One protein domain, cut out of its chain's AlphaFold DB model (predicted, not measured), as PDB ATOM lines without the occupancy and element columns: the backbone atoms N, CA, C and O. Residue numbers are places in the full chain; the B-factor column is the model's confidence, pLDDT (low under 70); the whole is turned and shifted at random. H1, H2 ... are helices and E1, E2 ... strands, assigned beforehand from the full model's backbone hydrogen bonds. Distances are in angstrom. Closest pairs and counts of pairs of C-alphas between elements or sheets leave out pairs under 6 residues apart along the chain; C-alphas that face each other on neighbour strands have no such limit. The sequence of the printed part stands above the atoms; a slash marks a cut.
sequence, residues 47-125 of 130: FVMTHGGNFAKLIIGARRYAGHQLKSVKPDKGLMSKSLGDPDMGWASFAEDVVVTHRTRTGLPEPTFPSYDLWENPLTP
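Overview. This is residues 47 to 125 of the 130 residues of a protein of Arundo donax (UniProt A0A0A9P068). The domain is a drawn-out two-part shape: at one end H2 and H3 make a helical hairpin, and at the other end H1 sits among loops, with the short strand E1 beside it. The hairpin runs along the long axis, residues 87 to 92 stick out at its tip, and the long stretch of residues 103 to 125 returns from H3 to H1, with residues 119 to 120 beside that helix. The printed part has 79 residues, with three named helices and one named strand in the order H1, E1, H2, H3; under half of the residues are in these elements, and the class is mostly helix. E1 pairs with no named strand. The whole is loose, with a radius of gyration of the C-alphas of 14.6 A, and is a rod spanning 49 by 21 by 20 A.

Arrangement. H1, residues 54 to 65, touches no helix. Its closest C-alphas to E1, residues 71 to 73, are those of Ile 60 and Ser 72, 6.5 A apart. Residues 47 to 48 form a short parallel pairing with residues 72 to 73 of E1. H3, residues 91 to 102, comes closest to E1 with the C-alphas of His 102 and Val 73, 7.3 A apart. H3 and H2, residues 77 to 85, touch, and their closest C-alphas, those of Phe 94 and Ser 83, are 6.3 A apart. They are a hairpin, with a shallow tilt of 8 degrees, opposite ways. H1 is apart from H2 and from H3, and E1 is apart from H2. In H1 and H3 every O i to N i+4 pair is within hydrogen-bond range; in H2 3 of 5 are.

Along the chain. H1 and H3 are the longest helices, with 12 residues each. H1 begins with C-alpha 54 at (41.774, 18.294, -51.162) and measures 16.1 A from first to last C-alpha. H3 measures 16.5 A and ends with C-alpha 102 at (23.964, 28.905, -48.578). H2 has 9 residues and measures 11.5 A, beginning with C-alpha 77 at (26.403, 24.661, -57.818). E1 has 3 residues and measures 6.4 A.

Size, cuts and confidence. The two C-alphas farthest apart are those of Asp 88 and Pro 125, at 49.1 A. The printed part has no cut. The links H1 to E1, E1 to H2 and H2 to H3 are tight. Residues 87 to 92, of which 91 to 92 belong to H3, stand free. Residues 103 to 125 hold no named element, and their C-alphas lie 4 to 23 A from the mean of the C-alphas. The mean pLDDT of the printed part is 86.1, and the model's confidence is under 70 at residues 112, 114 and 124 to 125.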
ATOM      1  N   PHE A  47      36.158  32.580 -46.623       94.06
ATOM      2  CA  PHE A  47      36.702  31.711 -47.656       94.06
ATOM      3  C   PHE A  47      35.547  31.162 -48.494       94.06
ATOM      4  O   PHE A  47      34.557  30.691 -47.938       94.06
ATOM      5  N   VAL A  48      35.655  31.213 -49.823       93.12
ATOM      6  CA  VAL A  48      34.673  30.627 -50.748       93.12
ATOM      7  C   VAL A  48      35.408  29.658 -51.659       93.12
ATOM      8  O   VAL A  48      36.327  30.050 -52.375       93.12
ATOM      9  N   MET A  49      35.015  28.387 -51.638       91.12
ATOM     10  CA  MET A  49      35.654  27.373 -52.478       91.12
ATOM     11  C   MET A  49      34.937  27.221 -53.816       91.12
ATOM     12  O   MET A  49      33.712  27.252 -53.891       91.12
ATOM     13  N   THR A  50      35.690  26.959 -54.879       85.69
ATOM     14  CA  THR A  50      35.116  26.629 -56.190       85.69
ATOM     15  C   THR A  50      34.841  25.137 -56.342       85.69
ATOM     16  O   THR A  50      33.916  24.756 -57.051       85.69
ATOM     17  N   HIS A  51      35.613  24.262 -55.697       80.50
ATOM     18  CA  HIS A  51      35.451  22.810 -55.773       80.50
ATOM     19  C   HIS A  51      35.806  22.152 -54.435       80.50
ATOM     20  O   HIS A  51      36.737  22.588 -53.762       80.50
ATOM     21  N   GLY A  52      35.112  21.066 -54.081       79.06
ATOM     22  CA  GLY A  52      35.383  20.258 -52.883       79.06
ATOM     23  C   GLY A  52      36.615  19.353 -53.013       79.06
ATOM     24  O   GLY A  52      36.546  18.172 -52.693       79.06
ATOM     25  N   GLY A  53      37.716  19.873 -53.566       87.38
ATOM     26  CA  GLY A  53      38.985  19.146 -53.677       87.38
ATOM     27  C   GLY A  53      39.795  19.170 -52.377       87.38
ATOM     28  O   GLY A  53      39.449  19.881 -51.435       87.38
ATOM     29  N   ASN A  54      40.919  18.445 -52.352       90.00
ATOM     30  CA  ASN A  54      41.774  18.294 -51.162       90.00
ATOM     31  C   ASN A  54      42.214  19.632 -50.545       90.00
ATOM     32  O   ASN A  54      42.230  19.770 -49.328       90.00
ATOM     33  N   PHE A  55      42.511  20.635 -51.375       91.00
ATOM     34  CA  PHE A  55      42.896  21.967 -50.904       91.00
ATOM     35  C   PHE A  55      41.778  22.654 -50.105       91.00
ATOM     36  O   PHE A  55      42.015  23.168 -49.015       91.00
ATOM     37  N   ALA A  56      40.544  22.613 -50.616       91.62
ATOM     38  CA  ALA A  56      39.395  23.189 -49.926       91.62
ATOM     39  C   ALA A  56      39.107  22.445 -48.620       91.62
ATOM     40  O   ALA A  56      38.884  23.085 -47.596       91.62
ATOM     41  N   LYS A  57      39.176  21.107 -48.641       90.31
ATOM     42  CA  LYS A  57      39.008  20.274 -47.446       90.31
ATOM     43  C   LYS A  57      40.004  20.656 -46.357       90.31
ATOM     44  O   LYS A  57      39.574  20.947 -45.251       90.31
ATOM     45  N   LEU A  58      41.289  20.772 -46.702       91.38
ATOM     46  CA  LEU A  58      42.345  21.159 -45.766       91.38
ATOM     47  C   LEU A  58      42.083  22.533 -45.122       91.38
ATOM     48  O   LEU A  58      42.252  22.683 -43.916       91.38
ATOM     49  N   ILE A  59      41.642  23.528 -45.902       92.56
ATOM     50  CA  ILE A  59      41.310  24.864 -45.377       92.56
ATOM     51  C   ILE A  59      40.107  24.798 -44.436       92.56
ATOM     52  O   ILE A  59      40.155  25.366 -43.345       92.56
ATOM     53  N   ILE A  60      39.033  24.111 -44.845       90.00
ATOM     54  CA  ILE A  60      37.836  23.946 -44.014       90.00
ATOM     55  C   ILE A  60      38.231  23.263 -42.709       90.00
ATOM     56  O   ILE A  60      37.990  23.832 -41.653       90.00
ATOM     57  N   GLY A  61      38.886  22.103 -42.766       88.88
ATOM     58  CA  GLY A  61      39.289  21.361 -41.579       88.88
ATOM     59  C   GLY A  61      40.185  22.168 -40.653       88.88
ATOM     60  O   GLY A  61      39.929  22.195 -39.456       88.88
ATOM     61  N   ALA A  62      41.169  22.901 -41.183       90.56
ATOM     62  CA  ALA A  62      42.021  23.770 -40.372       90.56
ATOM     63  C   ALA A  62      41.227  24.899 -39.684       90.56
ATOM     64  O   ALA A  62      41.418  25.150 -38.494       90.56
ATOM     65  N   ARG A  63      40.291  25.547 -40.393       90.19
ATOM     66  CA  ARG A  63      39.406  26.585 -39.821       90.19
ATOM     67  C   ARG A  63      38.439  26.004 -38.784       90.19
ATOM     68  O   ARG A  63      38.162  26.653 -37.778       90.19
ATOM     69  N   ARG A  64      37.951  24.780 -39.006       85.94
ATOM     70  CA  ARG A  64      37.114  24.024 -38.060       85.94
ATOM     71  C   ARG A  64      37.900  23.677 -36.792       85.94
ATOM     72  O   ARG A  64      37.463  24.004 -35.694       85.94
ATOM     73  N   TYR A  65      39.104  23.129 -36.952       83.50
ATOM     74  CA  TYR A  65      40.019  22.806 -35.856       83.50
ATOM     75  C   TYR A  65      40.363  24.032 -34.998       83.50
ATOM     76  O   TYR A  65      40.412  23.936 -33.778       83.50
ATOM     77  N   ALA A  66      40.519  25.202 -35.623       84.94
ATOM     78  CA  ALA A  66      40.746  26.476 -34.937       84.94
ATOM     79  C   ALA A  66      39.491  27.067 -34.248       84.94
ATOM     80  O   ALA A  66      39.511  28.222 -33.825       84.94
ATOM     81  N   GLY A  67      38.393  26.309 -34.136       79.44
ATOM     82  CA  GLY A  67      37.199  26.710 -33.388       79.44
ATOM     83  C   GLY A  67      36.070  27.311 -34.228       79.44
ATOM     84  O   GLY A  67      35.200  27.970 -33.669       79.44
ATOM     85  N   HIS A  68      36.056  27.097 -35.550       78.25
ATOM     86  CA  HIS A  68      34.951  27.502 -36.440       78.25
ATOM     87  C   HIS A  68      34.613  29.006 -36.437       78.25
ATOM     88  O   HIS A  68      33.488  29.390 -36.751       78.25
ATOM     89  N   GLN A  69      35.567  29.875 -36.099       79.00
ATOM     90  CA  GLN A  69      35.286  31.310 -35.952       79.00
ATOM     91  C   GLN A  69      35.080  32.037 -37.287       79.00
ATOM     92  O   GLN A  69      34.394  33.056 -37.341       79.00
ATOM     93  N   LEU A  70      35.678  31.526 -38.365       86.56
ATOM     94  CA  LEU A  70      35.727  32.197 -39.660       86.56
ATOM     95  C   LEU A  70      34.850  31.480 -40.699       86.56
ATOM     96  O   LEU A  70      34.768  30.249 -40.734       86.56
ATOM     97  N   LYS A  71      34.223  32.248 -41.599       90.38
ATOM     98  CA  LYS A  71      33.210  31.746 -42.542       90.38
ATOM     99  C   LYS A  71      33.854  30.974 -43.694       90.38
ATOM    100  O   LYS A  71      34.767  31.483 -44.344       90.38
ATOM    101  N   SER A  72      33.353  29.777 -43.992       91.88
ATOM    102  CA  SER A  72      33.801  28.941 -45.117       91.88
ATOM    103  C   SER A  72      32.603  28.538 -45.973       91.88
ATOM    104  O   SER A  72      31.842  27.648 -45.609       91.88
ATOM    105  N   VAL A  73      32.405  29.200 -47.109       91.69
ATOM    106  CA  VAL A  73      31.262  28.971 -47.995       91.69
ATOM    107  C   VAL A  73      31.568  27.848 -48.976       91.69
ATOM    108  O   VAL A  73      32.529  27.931 -49.746       91.69
ATOM    109  N   LYS A  74      30.716  26.820 -48.977       90.19
ATOM    110  CA  LYS A  74      30.705  25.738 -49.970       90.19
ATOM    111  C   LYS A  74      29.528  25.950 -50.923       90.19
ATOM    112  O   LYS A  74      28.412  25.565 -50.563       90.19
ATOM    113  N   PRO A  75      29.741  26.535 -52.115       90.56
ATOM    114  CA  PRO A  75      28.654  26.823 -53.034       90.56
ATOM    115  C   PRO A  75      27.863  25.569 -53.421       90.56
ATOM    116  O   PRO A  75      28.448  24.506 -53.661       90.56
ATOM    117  N   ASP A  76      26.541  25.677 -53.481       90.25
ATOM    118  CA  ASP A  76      25.671  24.670 -54.074       90.25
ATOM    119  C   ASP A  76      25.492  24.974 -55.561       90.25
ATOM    120  O   ASP A  76      24.617  25.730 -55.974       90.25
ATOM    121  N   LYS A  77      26.377  24.401 -56.375       88.06
ATOM    122  CA  LYS A  77      26.403  24.661 -57.818       88.06
ATOM    123  C   LYS A  77      25.118  24.235 -58.526       88.06
ATOM    124  O   LYS A  77      24.758  24.864 -59.511       88.06
ATOM    125  N   GLY A  78      24.468  23.169 -58.051       87.88
ATOM    126  CA  GLY A  78      23.256  22.638 -58.675       87.88
ATOM    127  C   GLY A  78      22.038  23.516 -58.407       87.88
ATOM    128  O   GLY A  78      21.183  23.673 -59.276       87.88
ATOM    129  N   LEU A  79      21.968  24.128 -57.224       86.06
ATOM    130  CA  LEU A  79      20.961  25.147 -56.943       86.06
ATOM    131  C   LEU A  79      21.297  26.460 -57.655       86.06
ATOM    132  O   LEU A  79      20.452  26.980 -58.378       86.06
ATOM    133  N   MET A  80      22.550  26.922 -57.580       89.19
ATOM    134  CA  MET A  80      22.984  28.151 -58.255       89.19
ATOM    135  C   MET A  80      22.810  28.113 -59.776       89.19
ATOM    136  O   MET A  80      22.581  29.158 -60.375       89.19
ATOM    137  N   SER A  81      22.916  26.948 -60.425       90.69
ATOM    138  CA  SER A  81      22.716  26.855 -61.875       90.69
ATOM    139  C   SER A  81      21.294  27.206 -62.305       90.69
ATOM    140  O   SER A  81      21.104  27.598 -63.450       90.69
ATOM    141  N   LYS A  82      20.303  27.075 -61.412       88.31
ATOM    142  CA  LYS A  82      18.923  27.487 -61.696       88.31
ATOM    143  C   LYS A  82      18.817  29.007 -61.703       88.31
ATOM    144  O   LYS A  82      18.378  29.571 -62.693       88.31
ATOM    145  N   SER A  83      19.308  29.652 -60.649       89.75
ATOM    146  CA  SER A  83      19.268  31.109 -60.487       89.75
ATOM    147  C   SER A  83      20.142  31.826 -61.520       89.75
ATOM    148  O   SER A  83      19.756  32.859 -62.042       89.75
ATOM    149  N   LEU A  84      21.304  31.260 -61.869       88.69
ATOM    150  CA  LEU A  84      22.172  31.780 -62.938       88.69
ATOM    151  C   LEU A  84      21.634  31.507 -64.351       88.69
ATOM    152  O   LEU A  84      22.080  32.150 -65.299       88.69
ATOM    153  N   GLY A  85      20.759  30.512 -64.504       90.31
ATOM    154  CA  GLY A  85      20.171  30.125 -65.786       90.31
ATOM    155  C   GLY A  85      18.866  30.849 -66.111       90.31
ATOM    156  O   GLY A  85      18.367  30.689 -67.223       90.31
ATOM    157  N   ASP A  86      18.318  31.612 -65.166       92.25
ATOM    158  CA  ASP A  86      17.083  32.374 -65.326       92.25
ATOM    159  C   ASP A  86      17.398  33.791 -65.847       92.25
ATOM    160  O   ASP A  86      17.971  34.598 -65.109       92.25
ATOM    161  N   PRO A  87      17.066  34.113 -67.113       92.75
ATOM    162  CA  PRO A  87      17.343  35.426 -67.691       92.75
ATOM    163  C   PRO A  87      16.425  36.531 -67.147       92.75
ATOM    164  O   PRO A  87      16.764  37.707 -67.279       92.75
ATOM    165  N   ASP A  88      15.290  36.167 -66.545       94.88
ATOM    166  CA  ASP A  88      14.277  37.099 -66.048       94.88
ATOM    167  C   ASP A  88      14.459  37.400 -64.548       94.88
ATOM    168  O   ASP A  88      13.831  38.312 -63.997       94.88
ATOM    169  N   MET A  89      15.350  36.669 -63.870       94.06
ATOM    170  CA  MET A  89      15.639  36.872 -62.456       94.06
ATOM    171  C   MET A  89      16.413  38.176 -62.217       94.06
ATOM    172  O   MET A  89      17.582  38.332 -62.571       94.06
ATOM    173  N   GLY A  90      15.771  39.119 -61.526       94.88
ATOM    174  CA  GLY A  90      16.416  40.353 -61.080       94.88
ATOM    175  C   GLY A  90      17.463  40.127 -59.978       94.88
ATOM    176  O   GLY A  90      17.378  39.187 -59.188       94.88
ATOM    177  N   TRP A  91      18.422  41.056 -59.863       93.25
ATOM    178  CA  TRP A  91      19.522  40.982 -58.886       93.25
ATOM    179  C   TRP A  91      19.061  40.797 -57.432       93.25
ATOM    180  O   TRP A  91      19.680  40.041 -56.690       93.25
ATOM    181  N   ALA A  92      17.983  41.471 -57.017       95.31
ATOM    182  CA  ALA A  92      17.483  41.382 -55.644       95.31
ATOM    183  C   ALA A  92      17.044  39.949 -55.291       95.31
ATOM    184  O   ALA A  92      17.483  39.405 -54.279       95.31
ATOM    185  N   SER A  93      16.252  39.325 -56.167       94.56
ATOM    186  CA  SER A  93      15.803  37.939 -56.013       94.56
ATOM    187  C   SER A  93      16.970  36.958 -56.082       94.56
ATOM    188  O   SER A  93      17.061  36.056 -55.254       94.56
ATOM    189  N   PHE A  94      17.909  37.175 -57.007       93.25
ATOM    190  CA  PHE A  94      19.122  36.364 -57.104       93.25
ATOM    191  C   PHE A  94      19.962  36.419 -55.819       93.25
ATOM    192  O   PHE A  94      20.386  35.387 -55.300       93.25
ATOM    193  N   ALA A  95      20.205  37.616 -55.282       93.19
ATOM    194  CA  ALA A  95      21.004  37.794 -54.076       93.19
ATOM    195  C   ALA A  95      20.346  37.133 -52.855       93.19
ATOM    196  O   ALA A  95      21.033  36.475 -52.069       93.19
ATOM    197  N   GLU A  96      19.026  37.271 -52.715       93.69
ATOM    198  CA  GLU A  96      18.257  36.595 -51.670       93.69
ATOM    199  C   GLU A  96      18.366  35.071 -51.795       93.69
ATOM    200  O   GLU A  96      18.725  34.400 -50.823       93.69
ATOM    201  N   ASP A  97      18.156  34.531 -52.995       92.62
ATOM    202  CA  ASP A  97      18.230  33.095 -53.258       92.62
ATOM    203  C   ASP A  97      19.623  32.518 -52.951       92.62
ATOM    204  O   ASP A  97      19.751  31.483 -52.288       92.62
ATOM    205  N   VAL A  98      20.694  33.233 -53.324       91.50
ATOM    206  CA  VAL A  98      22.071  32.857 -52.970       91.50
ATOM    207  C   VAL A  98      22.257  32.828 -51.452       91.50
ATOM    208  O   VAL A  98      22.846  31.876 -50.930       91.50
ATOM    209  N   VAL A  99      21.770  33.829 -50.717       91.69
ATOM    210  CA  VAL A  99      21.909  33.872 -49.251       91.69
ATOM    211  C   VAL A  99      21.135  32.732 -48.588       91.69
ATOM    212  O   VAL A  99      21.688  32.047 -47.722       91.69
ATOM    213  N   VAL A 100      19.889  32.498 -49.006       91.94
ATOM    214  CA  VAL A 100      19.024  31.441 -48.464       91.94
ATOM    215  C   VAL A 100      19.625  30.063 -48.730       91.94
ATOM    216  O   VAL A 100      19.817  29.288 -47.789       91.94
ATOM    217  N   THR A 101      20.018  29.795 -49.977       91.12
ATOM    218  CA  THR A 101      20.614  28.521 -50.408       91.12
ATOM    219  C   THR A 101      21.865  28.154 -49.606       91.12
ATOM    220  O   THR A 101      22.103  26.985 -49.299       91.12
ATOM    221  N   HIS A 102      22.678  29.145 -49.233       91.06
ATOM    222  CA  HIS A 102      23.964  28.905 -48.578       91.06
ATOM    223  C   HIS A 102      23.946  29.099 -47.067       91.06
ATOM    224  O   HIS A 102      25.000  28.955 -46.450       91.06
ATOM    225  N   ARG A 103      22.797  29.386 -46.440       88.31
ATOM    226  CA  ARG A 103      22.712  29.725 -45.008       88.31
ATOM    227  C   ARG A 103      23.388  28.693 -44.098       88.31
ATOM    228  O   ARG A 103      24.106  29.069 -43.173       88.31
ATOM    229  N   THR A 104      23.218  27.406 -44.396       85.19
ATOM    230  CA  THR A 104      23.817  26.285 -43.648       85.19
ATOM    231  C   THR A 104      25.177  25.837 -44.193       85.19
ATOM    232  O   THR A 104      25.873  25.063 -43.549       85.19
ATOM    233  N   ARG A 105      25.612  26.356 -45.348       86.69
ATOM    234  CA  ARG A 105      26.841  25.951 -46.056       86.69
ATOM    235  C   ARG A 105      27.995  26.922 -45.813       86.69
ATOM    236  O   ARG A 105      28.762  27.218 -46.726       86.69
ATOM    237  N   THR A 106      28.083  27.449 -44.592       84.75
ATOM    238  CA  THR A 106      28.994  28.534 -44.184       84.75
ATOM    239  C   THR A 106      30.150  28.079 -43.289       84.75
ATOM    240  O   THR A 106      30.891  28.918 -42.778       84.75
ATOM    241  N   GLY A 107      30.353  26.766 -43.139       78.62
ATOM    242  CA  GLY A 107      31.452  26.201 -42.347       78.62
ATOM    243  C   GLY A 107      31.096  25.944 -40.883       78.62
ATOM    244  O   GLY A 107      31.996  25.739 -40.064       78.62
ATOM    245  N   LEU A 108      29.797  25.931 -40.564       76.50
ATOM    246  CA  LEU A 108      29.284  25.590 -39.241       76.50
ATOM    247  C   LEU A 108      29.793  24.208 -38.781       76.50
ATOM    248  O   LEU A 108      30.125  23.358 -39.622       76.50
ATOM    249  N   PRO A 109      29.884  23.979 -37.458       72.44
ATOM    250  CA  PRO A 109      30.111  22.648 -36.912       72.44
ATOM    251  C   PRO A 109      29.049  21.675 -37.424       72.44
ATOM    252  O   PRO A 109      27.852  21.944 -37.340       72.44
ATOM    253  N   GLU A 110      29.497  20.544 -37.956       72.56
ATOM    254  CA  GLU A 110      28.633  19.476 -38.457       72.56
ATOM    255  C   GLU A 110      28.987  18.174 -37.732       72.56
ATOM    256  O   GLU A 110      30.179  17.906 -37.532       72.56
ATOM    257  N   PRO A 111      27.994  17.342 -37.367       71.81
ATOM    258  CA  PRO A 111      28.253  16.024 -36.800       71.81
ATOM    259  C   PRO A 111      29.143  15.183 -37.722       71.81
ATOM    260  O   PRO A 111      28.863  15.032 -38.913       71.81
ATOM    261  N   THR A 112      30.211  14.610 -37.171       68.06
ATOM    262  CA  THR A 112      31.063  13.656 -37.889       68.06
ATOM    263  C   THR A 112      30.414  12.277 -37.924       68.06
ATOM    264  O   THR A 112      29.859  11.825 -36.924       68.06
ATOM    265  N   PHE A 113      30.558  11.571 -39.042       71.31
ATOM    266  CA  PHE A 113      30.189  10.161 -39.188       71.31
ATOM    267  C   PHE A 113      31.396   9.342 -39.681       71.31
ATOM    268  O   PHE A 113      32.345   9.931 -40.194       71.31
ATOM    269  N   PRO A 114      31.407   8.002 -39.538       68.88
ATOM    270  CA  PRO A 114      32.608   7.179 -39.758       68.88
ATOM    271  C   PRO A 114      33.265   7.292 -41.144       68.88
ATOM    272  O   PRO A 114      34.451   7.022 -41.277       68.88
ATOM    273  N   SER A 115      32.511   7.687 -42.173       75.06
ATOM    274  CA  SER A 115      33.002   7.897 -43.542       75.06
ATOM    275  C   SER A 115      33.290   9.365 -43.886       75.06
ATOM    276  O   SER A 115      33.592   9.673 -45.040       75.06
ATOM    277  N   TYR A 116      33.176  10.280 -42.920       78.81
ATOM    278  CA  TYR A 116      33.481  11.691 -43.133       78.81
ATOM    279  C   TYR A 116      34.995  11.872 -43.283       78.81
ATOM    280  O   TYR A 116      35.783  11.281 -42.547       78.81
ATOM    281  N   ASP A 117      35.404  12.702 -44.239       82.88
ATOM    282  CA  ASP A 117      36.811  13.024 -44.451       82.88
ATOM    283  C   ASP A 117      37.391  13.755 -43.229       82.88
ATOM    284  O   ASP A 117      36.994  14.883 -42.923       82.88
ATOM    285  N   LEU A 118      38.346  13.111 -42.552       82.38
ATOM    286  CA  LEU A 118      39.021  13.640 -41.365       82.38
ATOM    287  C   LEU A 118      39.647  15.021 -41.617       82.38
ATOM    288  O   LEU A 118      39.652  15.870 -40.725       82.38
ATOM    289  N   TRP A 119      40.149  15.266 -42.829       84.75
ATOM    290  CA  TRP A 119      40.775  16.536 -43.192       84.75
ATOM    291  C   TRP A 119      39.759  17.640 -43.464       84.75
ATOM    292  O   TRP A 119      40.122  18.804 -43.379       84.75
ATOM    293  N   GLU A 120      38.509  17.304 -43.797       85.19
ATOM    294  CA  GLU A 120      37.420  18.277 -43.962       85.19
ATOM    295  C   GLU A 120      36.683  18.520 -42.640       85.19
ATOM    296  O   GLU A 120      36.186  19.624 -42.410       85.19
ATOM    297  N   ASN A 121      36.589  17.517 -41.764       83.19
ATOM    298  CA  ASN A 121      35.906  17.625 -40.478       83.19
ATOM    299  C   ASN A 121      36.666  16.890 -39.359       83.19
ATOM    300  O   ASN A 121      36.383  15.723 -39.084       83.19
ATOM    301  N   PRO A 122      37.601  17.573 -38.677       80.25
ATOM    302  CA  PRO A 122      38.412  16.958 -37.632       80.25
ATOM    303  C   PRO A 122      37.667  16.750 -36.302       80.25
ATOM    304  O   PRO A 122      38.279  16.234 -35.372       80.25
ATOM    305  N   LEU A 123      36.368  17.094 -36.201       70.44
ATOM    306  CA  LEU A 123      35.516  17.014 -34.991       70.44
ATOM    307  C   LEU A 123      35.276  15.581 -34.440       70.44
ATOM    308  O   LEU A 123      34.394  15.355 -33.615       70.44
ATOM    309  N   THR A 124      36.063  14.603 -34.881       67.00
ATOM    310  CA  THR A 124      36.190  13.246 -34.328       67.00
ATOM    311  C   THR A 124      36.823  13.252 -32.915       67.00
ATOM    312  O   THR A 124      37.317  14.292 -32.477       67.00
ATOM    313  N   PRO A 125      36.877  12.117 -32.173       62.00
ATOM    314  CA  PRO A 125      37.419  12.038 -30.796       62.00
ATOM    315  C   PRO A 125      38.855  12.552 -30.564       62.00
ATOM    316  O   PRO A 125      39.315  12.568 -29.426       62.00
TER     317      PRO A 125